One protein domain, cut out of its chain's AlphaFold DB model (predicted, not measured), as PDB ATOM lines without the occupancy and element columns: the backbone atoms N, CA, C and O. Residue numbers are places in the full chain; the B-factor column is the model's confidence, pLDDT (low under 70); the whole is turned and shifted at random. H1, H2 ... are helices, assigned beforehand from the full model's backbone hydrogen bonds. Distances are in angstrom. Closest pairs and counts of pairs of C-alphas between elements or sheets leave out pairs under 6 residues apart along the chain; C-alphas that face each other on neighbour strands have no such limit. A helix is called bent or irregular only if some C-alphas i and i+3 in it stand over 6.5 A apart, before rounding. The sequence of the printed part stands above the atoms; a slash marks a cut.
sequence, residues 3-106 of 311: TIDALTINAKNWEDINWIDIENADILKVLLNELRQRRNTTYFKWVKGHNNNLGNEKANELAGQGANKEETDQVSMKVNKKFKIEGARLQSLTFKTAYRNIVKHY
ATOM      1  N   THR A   3       9.075 -45.963  19.501       90.25
ATOM      2  CA  THR A   3       9.838 -44.732  19.233       90.25
ATOM      3  C   THR A   3      10.351 -44.055  20.502       90.25
ATOM      4  O   THR A   3      11.472 -43.563  20.517       90.25
ATOM      5  N   ILE A   4       9.556 -44.029  21.576       92.81
ATOM      6  CA  ILE A   4       9.981 -43.396  22.832       92.81
ATOM      7  C   ILE A   4      11.115 -44.215  23.446       92.81
ATOM      8  O   ILE A   4      12.176 -43.657  23.705       92.81
ATOM      9  N   ASP A   5      10.938 -45.530  23.581       94.94
ATOM     10  CA  ASP A   5      11.948 -46.415  24.179       94.94
ATOM     11  C   ASP A   5      13.243 -46.435  23.363       94.94
ATOM     12  O   ASP A   5      14.342 -46.398  23.920       94.94
ATOM     13  N   ALA A   6      13.121 -46.434  22.033       94.44
ATOM     14  CA  ALA A   6      14.241 -46.317  21.112       94.44
ATOM     15  C   ALA A   6      15.094 -45.077  21.410       94.44
ATOM     16  O   ALA A   6      16.315 -45.185  21.482       94.44
ATOM     17  N   LEU A   7      14.463 -43.918  21.615       93.56
ATOM     18  CA  LEU A   7      15.150 -42.635  21.770       93.56
ATOM     19  C   LEU A   7      15.620 -42.353  23.200       93.56
ATOM     20  O   LEU A   7      16.620 -41.658  23.373       93.56
ATOM     21  N   THR A   8      14.913 -42.847  24.220       93.31
ATOM     22  CA  THR A   8      15.175 -42.482  25.624       93.31
ATOM     23  C   THR A   8      15.870 -43.577  26.426       93.31
ATOM     24  O   THR A   8      16.627 -43.254  27.341       93.31
ATOM     25  N   ILE A   9      15.652 -44.852  26.090       93.88
ATOM     26  CA  ILE A   9      16.187 -45.998  26.841       93.88
ATOM     27  C   ILE A   9      17.324 -46.655  26.058       93.88
ATOM     28  O   ILE A   9      18.421 -46.847  26.580       93.88
ATOM     29  N   ASN A  10      17.078 -46.978  24.787       95.38
ATOM     30  CA  ASN A  10      17.948 -47.878  24.035       95.38
ATOM     31  C   ASN A  10      19.044 -47.164  23.234       95.38
ATOM     32  O   ASN A  10      20.115 -47.743  23.037       95.38
ATOM     33  N   ALA A  11      18.805 -45.919  22.806       94.06
ATOM     34  CA  ALA A  11      19.677 -45.161  21.904       94.06
ATOM     35  C   ALA A  11      21.153 -45.207  22.306       94.06
ATOM     36  O   ALA A  11      22.008 -45.492  21.476       94.06
ATOM     37  N   LYS A  12      21.449 -44.989  23.593       92.94
ATOM     38  CA  LYS A  12      22.825 -44.990  24.101       92.94
ATOM     39  C   LYS A  12      23.519 -46.336  23.877       92.94
ATOM     40  O   LYS A  12      24.630 -46.372  23.366       92.94
ATOM     41  N   ASN A  13      22.856 -47.435  24.233       93.19
ATOM     42  CA  ASN A  13      23.412 -48.774  24.049       93.19
ATOM     43  C   ASN A  13      23.555 -49.122  22.558       93.19
ATOM     44  O   ASN A  13      24.534 -49.740  22.154       93.19
ATOM     45  N   TRP A  14      22.597 -48.705  21.726       94.81
ATOM     46  CA  TRP A  14      22.664 -48.923  20.282       94.81
ATOM     47  C   TRP A  14      23.794 -48.134  19.620       94.81
ATOM     48  O   TRP A  14      24.503 -48.687  18.783       94.81
ATOM     49  N   GLU A  15      24.031 -46.889  20.027       94.12
ATOM     50  CA  GLU A  15      25.195 -46.109  19.594       94.12
ATOM     51  C   GLU A  15      26.508 -46.756  20.030       94.12
ATOM     52  O   GLU A  15      27.416 -46.905  19.215       94.12
ATOM     53  N   ASP A  16      26.572 -47.233  21.273       93.25
ATOM     54  CA  ASP A  16      27.743 -47.906  21.834       93.25
ATOM     55  C   ASP A  16      28.153 -49.159  21.024       93.25
ATOM     56  O   ASP A  16      29.342 -49.489  20.972       93.25
ATOM     57  N   ILE A  17      27.210 -49.822  20.342       92.56
ATOM     58  CA  ILE A  17      27.452 -50.991  19.472       92.56
ATOM     59  C   ILE A  17      27.433 -50.669  17.966       92.56
ATOM     60  O   ILE A  17      27.403 -51.596  17.151       92.56
ATOM     61  N   ASN A  18      27.453 -49.383  17.589       92.94
ATOM     62  CA  ASN A  18      27.358 -48.897  16.204       92.94
ATOM     63  C   ASN A  18      26.085 -49.346  15.462       92.94
ATOM     64  O   ASN A  18      26.079 -49.540  14.246       92.94
ATOM     65  N   TRP A  19      24.979 -49.502  16.188       93.12
ATOM     66  CA  TRP A  19      23.670 -49.871  15.645       93.12
ATOM     67  C   TRP A  19      23.670 -51.198  14.880       93.12
ATOM     68  O   TRP A  19      22.967 -51.366  13.880       93.12
ATOM     69  N   ILE A  20      24.499 -52.145  15.319       89.62
ATOM     70  CA  ILE A  20      24.567 -53.456  14.687       89.62
ATOM     71  C   ILE A  20      23.260 -54.229  14.899       89.62
ATOM     72  O   ILE A  20      22.778 -54.342  16.022       89.62
ATOM     73  N   ASP A  21      22.696 -54.730  13.797       86.25
ATOM     74  CA  ASP A  21      21.449 -55.507  13.745       86.25
ATOM     75  C   ASP A  21      20.234 -54.832  14.401       86.25
ATOM     76  O   ASP A  21      19.346 -55.498  14.927       86.25
ATOM     77  N   ILE A  22      20.198 -53.496  14.366       91.69
ATOM     78  CA  ILE A  22      19.058 -52.706  14.833       91.69
ATOM     79  C   ILE A  22      18.193 -52.315  13.634       91.69
ATOM     80  O   ILE A  22      18.664 -51.670  12.695       91.69
ATOM     81  N   GLU A  23      16.920 -52.695  13.677       92.00
ATOM     82  CA  GLU A  23      15.926 -52.303  12.678       92.00
ATOM     83  C   GLU A  23      15.677 -50.790  12.700       92.00
ATOM     84  O   GLU A  23      15.664 -50.167  13.764       92.00
ATOM     85  N   ASN A  24      15.457 -50.203  11.519       93.56
ATOM     86  CA  ASN A  24      15.203 -48.767  11.324       93.56
ATOM     87  C   ASN A  24      16.313 -47.851  11.883       93.56
ATOM     88  O   ASN A  24      16.071 -46.687  12.221       93.56
ATOM     89  N   ALA A  25      17.539 -48.372  12.027       93.25
ATOM     90  CA  ALA A  25      18.668 -47.638  12.590       93.25
ATOM     91  C   ALA A  25      18.996 -46.356  11.812       93.25
ATOM     92  O   ALA A  25      19.410 -45.364  12.402       93.25
ATOM     93  N   ASP A  26      18.831 -46.372  10.496       92.19
ATOM     94  CA  ASP A  26      18.981 -45.220   9.612       92.19
ATOM     95  C   ASP A  26      18.023 -44.078   9.991       92.19
ATOM     96  O   ASP A  26      18.479 -42.959  10.232       92.19
ATOM     97  N   ILE A  27      16.731 -44.375  10.163       93.75
ATOM     98  CA  ILE A  27      15.703 -43.393  10.546       93.75
ATOM     99  C   ILE A  27      15.957 -42.869  11.967       93.75
ATOM    100  O   ILE A  27      15.931 -41.663  12.221       93.75
ATOM    101  N   LEU A  28      16.245 -43.772  12.909       94.56
ATOM    102  CA  LEU A  28      16.477 -43.418  14.313       94.56
ATOM    103  C   LEU A  28      17.735 -42.559  14.500       94.56
ATOM    104  O   LEU A  28      17.724 -41.631  15.311       94.56
ATOM    105  N   LYS A  29      18.800 -42.809  13.725       93.94
ATOM    106  CA  LYS A  29      20.011 -41.973  13.716       93.94
ATOM    107  C   LYS A  29      19.711 -40.544  13.270       93.94
ATOM    108  O   LYS A  29      20.214 -39.607  13.892       93.94
ATOM    109  N   VAL A  30      18.897 -40.369  12.226       94.44
ATOM    110  CA  VAL A  30      18.464 -39.039  11.759       94.44
ATOM    111  C   VAL A  30      17.640 -38.347  12.846       94.44
ATOM    112  O   VAL A  30      17.920 -37.204  13.197       94.44
ATOM    113  N   LEU A  31      16.691 -39.057  13.460       93.56
ATOM    114  CA  LEU A  31      15.847 -38.493  14.512       93.56
ATOM    115  C   LEU A  31      16.653 -38.062  15.749       93.56
ATOM    116  O   LEU A  31      16.446 -36.967  16.270       93.56
ATOM    117  N   LEU A  32      17.616 -38.873  16.199       94.19
ATOM    118  CA  LEU A  32      18.529 -38.501  17.288       94.19
ATOM    119  C   LEU A  32      19.406 -37.302  16.923       94.19
ATOM    120  O   LEU A  32      19.659 -36.447  17.772       94.19
ATOM    121  N   ASN A  33      19.856 -37.216  15.669       94.50
ATOM    122  CA  ASN A  33      20.612 -36.070  15.178       94.50
ATOM    123  C   ASN A  33      19.784 -34.777  15.250       94.50
ATOM    124  O   ASN A  33      20.275 -33.769  15.753       94.50
ATOM    125  N   GLU A  34      18.519 -34.818  14.830       93.12
ATOM    126  CA  GLU A  34      17.575 -33.699  14.939       93.12
ATOM    127  C   GLU A  34      17.279 -33.323  16.397       93.12
ATOM    128  O   GLU A  34      17.294 -32.146  16.757       93.12
ATOM    129  N   LEU A  35      17.082 -34.304  17.283       92.69
ATOM    130  CA  LEU A  35      16.865 -34.041  18.709       92.69
ATOM    131  C   LEU A  35      18.070 -33.356  19.361       92.69
ATOM    132  O   LEU A  35      17.887 -32.423  20.142       92.69
ATOM    133  N   ARG A  36      19.293 -33.759  19.008       92.00
ATOM    134  CA  ARG A  36      20.540 -33.158  19.516       92.00
ATOM    135  C   ARG A  36      20.780 -31.730  19.033       92.00
ATOM    136  O   ARG A  36      21.508 -30.991  19.689       92.00
ATOM    137  N   GLN A  37      20.174 -31.334  17.915       92.94
ATOM    138  CA  GLN A  37      20.236 -29.958  17.416       92.94
ATOM    139  C   GLN A  37      19.372 -28.992  18.243       92.94
ATOM    140  O   GLN A  37      19.584 -27.777  18.199       92.94
ATOM    141  N   ARG A  38      18.403 -29.502  19.014       91.75
ATOM    142  CA  ARG A  38      17.512 -28.676  19.838       91.75
ATOM    143  C   ARG A  38      18.283 -28.121  21.037       91.75
ATOM    144  O   ARG A  38      18.979 -28.846  21.737       91.75
ATOM    145  N   ARG A  39      18.129 -26.820  21.300       90.44
ATOM    146  CA  ARG A  39      18.829 -26.127  22.402       90.44
ATOM    147  C   ARG A  39      18.260 -26.436  23.790       90.44
ATOM    148  O   ARG A  39      18.968 -26.273  24.775       90.44
ATOM    149  N   ASN A  40      17.001 -26.866  23.858       91.25
ATOM    150  CA  ASN A  40      16.278 -27.107  25.105       91.25
ATOM    151  C   ASN A  40      15.980 -28.596  25.295       91.25
ATOM    152  O   ASN A  40      15.817 -29.340  24.323       91.25
ATOM    153  N   THR A  41      15.827 -29.001  26.556       88.81
ATOM    154  CA  THR A  41      15.404 -30.355  26.925       88.81
ATOM    155  C   THR A  41      14.077 -30.702  26.258       88.81
ATOM    156  O   THR A  41      13.096 -29.965  26.363       88.81
ATOM    157  N   THR A  42      14.050 -31.837  25.562       91.25
ATOM    158  CA  THR A  42      12.844 -32.364  24.915       91.25
ATOM    159  C   THR A  42      12.282 -33.496  25.762       91.25
ATOM    160  O   THR A  42      12.977 -34.476  26.025       91.25
ATOM    161  N   TYR A  43      11.027 -33.361  26.183       91.75
ATOM    162  CA  TYR A  43      10.318 -34.377  26.953       91.75
ATOM    163  C   TYR A  43       9.349 -35.129  26.045       91.75
ATOM    164  O   TYR A  43       8.574 -34.517  25.311       91.75
ATOM    165  N   PHE A  44       9.370 -36.456  26.125       91.56
ATOM    166  CA  PHE A  44       8.405 -37.305  25.440       91.56
ATOM    167  C   PHE A  44       7.272 -37.659  26.395       91.56
ATOM    168  O   PHE A  44       7.508 -38.135  27.503       91.56
ATOM    169  N   LYS A  45       6.033 -37.451  25.948       89.38
ATOM    170  CA  LYS A  45       4.840 -37.905  26.655       89.38
ATOM    171  C   LYS A  45       4.196 -39.009  25.838       89.38
ATOM    172  O   LYS A  45       3.694 -38.755  24.747       89.38
ATOM    173  N   TRP A  46       4.199 -40.226  26.373       89.06
ATOM    174  CA  TRP A  46       3.380 -41.283  25.805       89.06
ATOM    175  C   TRP A  46       1.905 -40.956  26.055       89.06
ATOM    176  O   TRP A  46       1.503 -40.662  27.183       89.06
ATOM    177  N   VAL A  47       1.106 -40.983  24.993       87.50
ATOM    178  CA  VAL A  47      -0.345 -40.820  25.054       87.50
ATOM    179  C   VAL A  47      -0.996 -42.081  24.504       87.50
ATOM    180  O   VAL A  47      -0.551 -42.636  23.498       87.50
ATOM    181  N   LYS A  48      -2.038 -42.561  25.185       83.31
ATOM    182  CA  LYS A  48      -2.822 -43.703  24.715       83.31
ATOM    183  C   LYS A  48      -3.621 -43.285  23.476       83.31
ATOM    184  O   LYS A  48      -4.211 -42.205  23.468       83.31
ATOM    185  N   GLY A  49      -3.644 -44.139  22.452       78.75
ATOM    186  CA  GLY A  49      -4.472 -43.922  21.264       78.75
ATOM    187  C   GLY A  49      -5.961 -43.833  21.618       78.75
ATOM    188  O   GLY A  49      -6.402 -44.480  22.569       78.75
ATOM    189  N   HIS A  50      -6.708 -43.029  20.854       67.25
ATOM    190  CA  HIS A  50      -8.164 -42.848  20.984       67.25
ATOM    191  C   HIS A  50      -8.636 -42.395  22.378       67.25
ATOM    192  O   HIS A  50      -9.655 -42.858  22.881       67.25
ATOM    193  N   ASN A  51      -7.874 -41.507  23.024       72.69
ATOM    194  CA  ASN A  51      -8.199 -40.961  24.345       72.69
ATOM    195  C   ASN A  51      -8.608 -39.473  24.288       72.69
ATOM    196  O   ASN A  51      -8.232 -38.704  25.173       72.69
ATOM    197  N   ASN A  52      -9.305 -39.050  23.223       75.31
ATOM    198  CA  ASN A  52      -9.786 -37.678  22.993       75.31
ATOM    199  C   ASN A  52      -8.681 -36.603  23.011       75.31
ATOM    200  O   ASN A  52      -8.921 -35.441  23.346       75.31
ATOM    201  N   ASN A  53      -7.441 -36.969  22.666       85.44
ATOM    202  CA  ASN A  53      -6.381 -35.985  22.463       85.44
ATOM    203  C   ASN A  53      -6.440 -35.488  21.018       85.44
ATOM    204  O   ASN A  53      -5.944 -36.158  20.111       85.44
ATOM    205  N   LEU A  54      -6.995 -34.288  20.836       89.69
ATOM    206  CA  LEU A  54      -7.219 -33.675  19.526       89.69
ATOM    207  C   LEU A  54      -5.968 -33.671  18.632       89.69
ATOM    208  O   LEU A  54      -6.060 -33.926  17.435       89.69
ATOM    209  N   GLY A  55      -4.791 -33.387  19.200       89.50
ATOM    210  CA  GLY A  55      -3.536 -33.365  18.446       89.50
ATOM    211  C   GLY A  55      -3.122 -34.756  17.961       89.50
ATOM    212  O   GLY A  55      -2.748 -34.915  16.803       89.50
ATOM    213  N   ASN A  56      -3.233 -35.768  18.825       90.56
ATOM    214  CA  ASN A  56      -2.937 -37.156  18.474       90.56
ATOM    215  C   ASN A  56      -3.925 -37.714  17.438       90.56
ATOM    216  O   ASN A  56      -3.519 -38.435  16.534       90.56
ATOM    217  N   GLU A  57      -5.211 -37.387  17.558       89.88
ATOM    218  CA  GLU A  57      -6.247 -37.837  16.618       89.88
ATOM    219  C   GLU A  57      -6.039 -37.251  15.224       89.88
ATOM    220  O   GLU A  57      -6.005 -38.005  14.255       89.88
ATOM    221  N   LYS A  58      -5.775 -35.941  15.129       92.50
ATOM    222  CA  LYS A  58      -5.427 -35.300  13.853       92.50
ATOM    223  C   LYS A  58      -4.127 -35.845  13.262       92.50
ATOM    224  O   LYS A  58      -4.037 -36.030  12.055       92.50
ATOM    225  N   ALA A  59      -3.122 -36.131  14.091       91.56
ATOM    226  CA  ALA A  59      -1.886 -36.756  13.619       91.56
ATOM    227  C   ALA A  59      -2.132 -38.171  13.064       91.56
ATOM    228  O   ALA A  59      -1.552 -38.531  12.044       91.56
ATOM    229  N   ASN A  60      -3.015 -38.950  13.697       90.94
ATOM    230  CA  ASN A  60      -3.404 -40.274  13.215       90.94
ATOM    231  C   ASN A  60      -4.194 -40.200  11.898       90.94
ATOM    232  O   ASN A  60      -3.954 -40.999  10.998       90.94
ATOM    233  N   GLU A  61      -5.094 -39.223  11.762       92.31
ATOM    234  CA  GLU A  61      -5.814 -38.956  10.512       92.31
ATOM    235  C   GLU A  61      -4.846 -38.608   9.372       92.31
ATOM    236  O   GLU A  61      -4.896 -39.229   8.312       92.31
ATOM    237  N   LEU A  62      -3.905 -37.686   9.609       93.12
ATOM    238  CA  LEU A  62      -2.876 -37.317   8.630       93.12
ATOM    239  C   LEU A  62      -1.969 -38.501   8.264       93.12
ATOM    240  O   LEU A  62      -1.625 -38.666   7.096       93.12
ATOM    241  N   ALA A  63      -1.605 -39.346   9.233       91.69
ATOM    242  CA  ALA A  63      -0.838 -40.562   8.968       91.69
ATOM    243  C   ALA A  63      -1.624 -41.548   8.085       91.69
ATOM    244  O   ALA A  63      -1.054 -42.123   7.161       91.69
ATOM    245  N   GLY A  64      -2.933 -41.700   8.320       92.38
ATOM    246  CA  GLY A  64      -3.817 -42.510   7.480       92.38
ATOM    247  C   GLY A  64      -3.967 -41.954   6.063       92.38
ATOM    248  O   GLY A  64      -3.901 -42.708   5.098       92.38
ATOM    249  N   GLN A  65      -4.102 -40.632   5.917       93.44
ATOM    250  CA  GLN A  65      -4.096 -39.975   4.606       93.44
ATOM    251  C   GLN A  65      -2.774 -40.219   3.871       93.44
ATOM    252  O   GLN A  65      -2.791 -40.575   2.698       93.44
ATOM    253  N   GLY A  66      -1.639 -40.085   4.566       91.88
ATOM    254  CA  GLY A  66      -0.313 -40.367   4.016       91.88
ATOM    255  C   GLY A  66      -0.144 -41.818   3.562       91.88
ATOM    256  O   GLY A  66       0.392 -42.053   2.485       91.88
ATOM    257  N   ALA A  67      -0.652 -42.783   4.333       92.81
ATOM    258  CA  ALA A  67      -0.595 -44.204   3.988       92.81
ATOM    259  C   ALA A  67      -1.409 -44.569   2.731       92.81
ATOM    260  O   ALA A  67      -1.105 -45.568   2.087       92.81
ATOM    261  N   ASN A  68      -2.420 -43.766   2.385       93.69
ATOM    262  CA  ASN A  68      -3.279 -43.969   1.215       93.69
ATOM    263  C   ASN A  68      -2.837 -43.166  -0.021       93.69
ATOM    264  O   ASN A  68      -3.532 -43.194  -1.037       93.69
ATOM    265  N   LYS A  69      -1.728 -42.417   0.044       92.44
ATOM    266  CA  LYS A  69      -1.206 -41.702  -1.127       92.44
ATOM    267  C   LYS A  69      -0.638 -42.691  -2.145       92.44
ATOM    268  O   LYS A  69       0.057 -43.631  -1.772       92.44
ATOM    269  N   GLU A  70      -0.885 -42.432  -3.429       91.94
ATOM    270  CA  GLU A  70      -0.281 -43.203  -4.526       91.94
ATOM    271  C   GLU A  70       1.238 -42.991  -4.603       91.94
ATOM    272  O   GLU A  70       1.991 -43.925  -4.874       91.94
ATOM    273  N   GLU A  71       1.698 -41.774  -4.302       91.50
ATOM    274  CA  GLU A  71       3.114 -41.419  -4.252       91.50
ATOM    275  C   GLU A  71       3.572 -41.143  -2.817       91.50
ATOM    276  O   GLU A  71       2.883 -40.497  -2.022       91.50
ATOM    277  N   THR A  72       4.772 -41.622  -2.485       87.88
ATOM    278  CA  THR A  72       5.362 -41.448  -1.152       87.88
ATOM    279  C   THR A  72       5.959 -40.055  -0.977       87.88
ATOM    280  O   THR A  72       6.667 -39.542  -1.846       87.88
ATOM    281  N   ASP A  73       5.717 -39.450   0.187       86.06
ATOM    282  CA  ASP A  73       6.331 -38.170   0.531       86.06
ATOM    283  C   ASP A  73       7.847 -38.335   0.740       86.06
ATOM    284  O   ASP A  73       8.314 -39.237   1.441       86.06
ATOM    285  N   GLN A  74       8.631 -37.416   0.178       85.88
ATOM    286  CA  GLN A  74      10.083 -37.393   0.362       85.88
ATOM    287  C   GLN A  74      10.441 -36.777   1.719       85.88
ATOM    288  O   GLN A  74      10.395 -35.557   1.905       85.88
ATOM    289  N   VAL A  75      10.833 -37.617   2.677       84.12
ATOM    290  CA  VAL A  75      11.312 -37.173   3.993       84.12
ATOM    291  C   VAL A  75      12.816 -36.901   3.936       84.12
ATOM    292  O   VAL A  75      13.611 -37.735   3.507       84.12
ATOM    293  N   SER A  76      13.235 -35.721   4.400       85.56
ATOM    294  CA  SER A  76      14.652 -35.348   4.434       85.56
ATOM    295  C   SER A  76      15.439 -36.207   5.432       85.56
ATOM    296  O   SER A  76      15.327 -36.018   6.639       85.56
ATOM    297  N   MET A  77      16.336 -37.054   4.921       90.38
ATOM    298  CA  MET A  77      17.314 -37.825   5.710       90.38
ATOM    299  C   MET A  77      18.645 -37.078   5.926       90.38
ATOM    300  O   MET A  77      19.699 -37.686   6.114       90.38
ATOM    301  N   LYS A  78      18.642 -35.739   5.841       89.44
ATOM    302  CA  LYS A  78      19.856 -34.933   6.035       89.44
ATOM    303  C   LYS A  78      20.339 -35.036   7.482       89.44
ATOM    304  O   LYS A  78      19.578 -34.824   8.414       89.44
ATOM    305  N   VAL A  79      21.630 -35.308   7.651       90.75
ATOM    306  CA  VAL A  79      22.279 -35.428   8.963       90.75
ATOM    307  C   VAL A  79      23.249 -34.271   9.156       90.75
ATOM    308  O   VAL A  79      24.163 -34.068   8.352       90.75
ATOM    309  N   ASN A  80      23.102 -33.538  10.257       93.56
ATOM    310  CA  ASN A  80      24.073 -32.536  10.660       93.56
ATOM    311  C   ASN A  80      25.337 -33.223  11.196       93.56
ATOM    312  O   ASN A  80      25.311 -33.864  12.252       93.56
ATOM    313  N   LYS A  81      26.461 -33.061  10.484       92.62
ATOM    314  CA  LYS A  81      27.746 -33.695  10.824       92.62
ATOM    315  C   LYS A  81      28.204 -33.399  12.257       92.62
ATOM    316  O   LYS A  81      28.808 -34.267  12.870       92.62
ATOM    317  N   LYS A  82      27.871 -32.227  12.816       92.88
ATOM    318  CA  LYS A  82      28.256 -31.836  14.185       92.88
ATOM    319  C   LYS A  82      27.665 -32.753  15.263       92.88
ATOM    320  O   LYS A  82      28.273 -32.926  16.312       92.88
ATOM    321  N   PHE A  83      26.486 -33.316  15.013       90.81
ATOM    322  CA  PHE A  83      25.761 -34.168  15.963       90.81
ATOM    323  C   PHE A  83      25.728 -35.638  15.526       90.81
ATOM    324  O   PHE A  83      24.981 -36.445  16.086       90.81
ATOM    325  N   LYS A  84      26.490 -35.983  14.482       90.75
ATOM    326  CA  LYS A  84      26.597 -37.349  13.978       90.75
ATOM    327  C   LYS A  84      27.548 -38.130  14.884       90.75
ATOM    328  O   LYS A  84      28.676 -37.701  15.103       90.75
ATOM    329  N   ILE A  85      27.085 -39.268  15.388       88.50
ATOM    330  CA  ILE A  85      27.918 -40.239  16.102       88.50
ATOM    331  C   ILE A  85      28.170 -41.406  15.151       88.50
ATOM    332  O   ILE A  85      27.231 -41.932  14.550       88.50
ATOM    333  N   GLU A  86      29.437 -41.777  14.993       85.81
ATOM    334  CA  GLU A  86      29.879 -42.867  14.125       85.81
ATOM    335  C   GLU A  86      30.764 -43.844  14.895       85.81
ATOM    336  O   GLU A  86      31.519 -43.446  15.784       85.81
ATOM    337  N   GLY A  87      30.696 -45.115  14.502       88.06
ATOM    338  CA  GLY A  87      31.503 -46.176  15.088       88.06
ATOM    339  C   GLY A  87      30.946 -46.701  16.409       88.06
ATOM    340  O   GLY A  87      29.993 -46.173  16.978       88.06
ATOM    341  N   ALA A  88      31.539 -47.801  16.872       91.12
ATOM    342  CA  ALA A  88      31.220 -48.393  18.165       91.12
ATOM    343  C   ALA A  88      32.132 -47.783  19.230       91.12
ATOM    344  O   ALA A  88      33.314 -47.523  18.984       91.12
ATOM    345  N   ARG A  89      31.609 -47.585  20.438       92.88
ATOM    346  CA  ARG A  89      32.400 -47.041  21.540       92.88
ATOM    347  C   ARG A  89      33.368 -48.107  22.064       92.88
ATOM    348  O   ARG A  89      32.966 -49.197  22.457       92.88
ATOM    349  N   LEU A  90      34.660 -47.775  22.127       90.38
ATOM    350  CA  LEU A  90      35.726 -48.715  22.525       90.38
ATOM    351  C   LEU A  90      35.518 -49.342  23.911       90.38
ATOM    352  O   LEU A  90      35.822 -50.510  24.108       90.38
ATOM    353  N   GLN A  91      34.973 -48.587  24.863       94.00
ATOM    354  CA  GLN A  91      34.766 -49.058  26.239       94.00
ATOM    355  C   GLN A  91      33.624 -50.079  26.376       94.00
ATOM    356  O   GLN A  91      33.629 -50.870  27.312       94.00
ATOM    357  N   SER A  92      32.643 -50.055  25.470       87.62
ATOM    358  CA  SER A  92      31.493 -50.973  25.447       87.62
ATOM    359  C   SER A  92      31.669 -52.116  24.445       87.62
ATOM    360  O   SER A  92      30.836 -53.023  24.369       87.62
ATOM    361  N   LEU A  93      32.740 -52.079  23.649       87.81
ATOM    362  CA  LEU A  93      33.043 -53.089  22.648       87.81
ATOM    363  C   LEU A  93      33.416 -54.411  23.320       87.81
ATOM    364  O   LEU A  93      34.428 -54.539  24.002       87.81
ATOM    365  N   THR A  94      32.609 -55.435  23.060       89.19
ATOM    366  CA  THR A  94      32.999 -56.827  23.305       89.19
ATOM    367  C   THR A  94      33.666 -57.392  22.056       89.19
ATOM    368  O   THR A  94      33.387 -56.931  20.949       89.19
ATOM    369  N   PHE A  95      34.475 -58.448  22.193       86.19
ATOM    370  CA  PHE A  95      35.041 -59.149  21.032       86.19
ATOM    371  C   PHE A  95      33.957 -59.578  20.028       86.19
ATOM    372  O   PHE A  95      34.122 -59.417  18.824       86.19
ATOM    373  N   LYS A  96      32.800 -60.045  20.523       87.12
ATOM    374  CA  LYS A  96      31.644 -60.412  19.692       87.12
ATOM    375  C   LYS A  96      31.122 -59.218  18.889       87.12
ATOM    376  O   LYS A  96      30.930 -59.338  17.683       87.12
ATOM    377  N   THR A  97      30.892 -58.076  19.536       89.12
ATOM    378  CA  THR A  97      30.386 -56.864  18.869       89.12
ATOM    379  C   THR A  97      31.421 -56.286  17.902       89.12
ATOM    380  O   THR A  97      31.055 -55.866  16.806       89.12
ATOM    381  N   ALA A  98      32.703 -56.310  18.275       88.69
ATOM    382  CA  ALA A  98      33.817 -55.873  17.437       88.69
ATOM    383  C   ALA A  98      33.911 -56.719  16.165       88.69
ATOM    384  O   ALA A  98      33.867 -56.181  15.062       88.69
ATOM    385  N   TYR A  99      33.947 -58.045  16.318       87.06
ATOM    386  CA  TYR A  99      33.998 -58.984  15.201       87.06
ATOM    387  C   TYR A  99      32.805 -58.808  14.262       87.06
ATOM    388  O   TYR A  99      32.989 -58.700  13.055       87.06
ATOM    389  N   ARG A 100      31.581 -58.700  14.797       86.75
ATOM    390  CA  ARG A 100      30.389 -58.473  13.965       86.75
ATOM    391  C   ARG A 100      30.451 -57.143  13.210       86.75
ATOM    392  O   ARG A 100      30.065 -57.107  12.049       86.75
ATOM    393  N   ASN A 101      30.939 -56.072  13.842       87.00
ATOM    394  CA  ASN A 101      31.127 -54.782  13.173       87.00
ATOM    395  C   ASN A 101      32.133 -54.896  12.027       87.00
ATOM    396  O   ASN A 101      31.853 -54.412  10.936       87.00
ATOM    397  N   ILE A 102      33.258 -55.581  12.254       87.06
ATOM    398  CA  ILE A 102      34.240 -55.850  11.202       87.06
ATOM    399  C   ILE A 102      33.567 -56.618  10.070       87.06
ATOM    400  O   ILE A 102      33.560 -56.123   8.957       87.06
ATOM    401  N   VAL A 103      32.926 -57.757  10.349       83.00
ATOM    402  CA  VAL A 103      32.279 -58.597   9.327       83.00
ATOM    403  C   VAL A 103      31.222 -57.831   8.527       83.00
ATOM    404  O   VAL A 103      31.202 -57.940   7.309       83.00
ATOM    405  N   LYS A 104      30.374 -57.023   9.177       81.06
ATOM    406  CA  LYS A 104      29.337 -56.226   8.497       81.06
ATOM    407  C   LYS A 104      29.923 -55.188   7.534       81.06
ATOM    408  O   LYS A 104      29.287 -54.862   6.538       81.06
ATOM    409  N   HIS A 105      31.102 -54.659   7.847       75.38
ATOM    410  CA  HIS A 105      31.814 -53.682   7.023       75.38
ATOM    411  C   HIS A 105      32.905 -54.312   6.143       75.38
ATOM    412  O   HIS A 105      33.572 -53.604   5.393       75.38
ATOM    413  N   TYR A 106      33.110 -55.625   6.239       77.44
ATOM    414  CA  TYR A 106      34.143 -56.339   5.510       77.44
ATOM    415  C   TYR A 106      33.581 -56.819   4.174       77.44
ATOM    416  O   TYR A 106      32.882 -57.825   4.101       77.44
TER     417      TYR A 106
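AT A GLANCE: This is residues 3 to 106 of the 311 residues of the protein "RNase H type-1 domain-containing protein" of Botryobasidium botryosum FD-172 SS1 (UniProt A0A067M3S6). Four helices are strung out along a loose chain: H1 and H2 stand crosswise in the middle, while H3 and H4 are set off at opposite ends of the longest axis, touching no other helix. Long links lead from H2 out to H3 and from H3 to H4, and residues 61 to 75, of which 61 to 67 belong to H3, stick out free. The printed part has 104 residues with four named helices in the order H1, H2, H3, H4 and no named strand; its class is all helix, with 52 residues in the helices. The whole is loose, with a radius of gyration of the C-alphas of 17.2 A, and its C-alphas span 49 by 34 by 26 A.

HOW THE PARTS SIT: Begin at Thr 3, where H1, residues 3 to 16, starts, and go on over a short link of 8 residues to H2, residues 25 to 37. H1 and H2 only just touch, with 3 pairs of C-alphas within 8 A. The closest C-alphas are those of Leu 7 and Leu 32, 7.0 A apart. H1 touches H2 with residues 6 to 7 alone, and H2 touches H1 with residues 28 to 32 alone. Their lines are about perpendicular, at 83 degrees, and their centres are 10.7 A apart. Farther along, H3, residues 54 to 67, is apart from both H1 and H2. H4, residues 95 to 105, is apart from H1, H2 and H3. On the backbone of H2, H3 and H4 you will find every O i to N i+4 pair within hydrogen-bond range; in H1 it is 6 of 10.

IN THESE COORDINATES: Find C-alpha 3 at (9.838, -44.732, 19.233); from there H1 runs 18.4 A to C-alpha 16. H1 is irregular: its C-alphas 9 and 12 are 7.3 A apart. Next look at C-alpha 25, at (18.668, -47.638, 12.590), where H2 begins; it ends 18.4 A away at C-alpha 37. H3 runs 19.9 A from Leu 54 to Ala 67, first to last C-alpha. H4 runs 15.4 A from Phe 95 to His 105, whose C-alpha is at (31.814, -53.682, 7.023).

THE WHOLE: The two C-alphas farthest apart are those of Asn 52 and Tyr 106, 50.8 A from each other. The printed part has no cut from residue 3 to residue 106. Two links are long: residues 38 to 53 between H2 and H3, and residues 68 to 94 between H3 and H4. Read the B-factor column for the model's confidence: the mean pLDDT of the printed part is 89.9, and residue 50 is the one printed residue under 70.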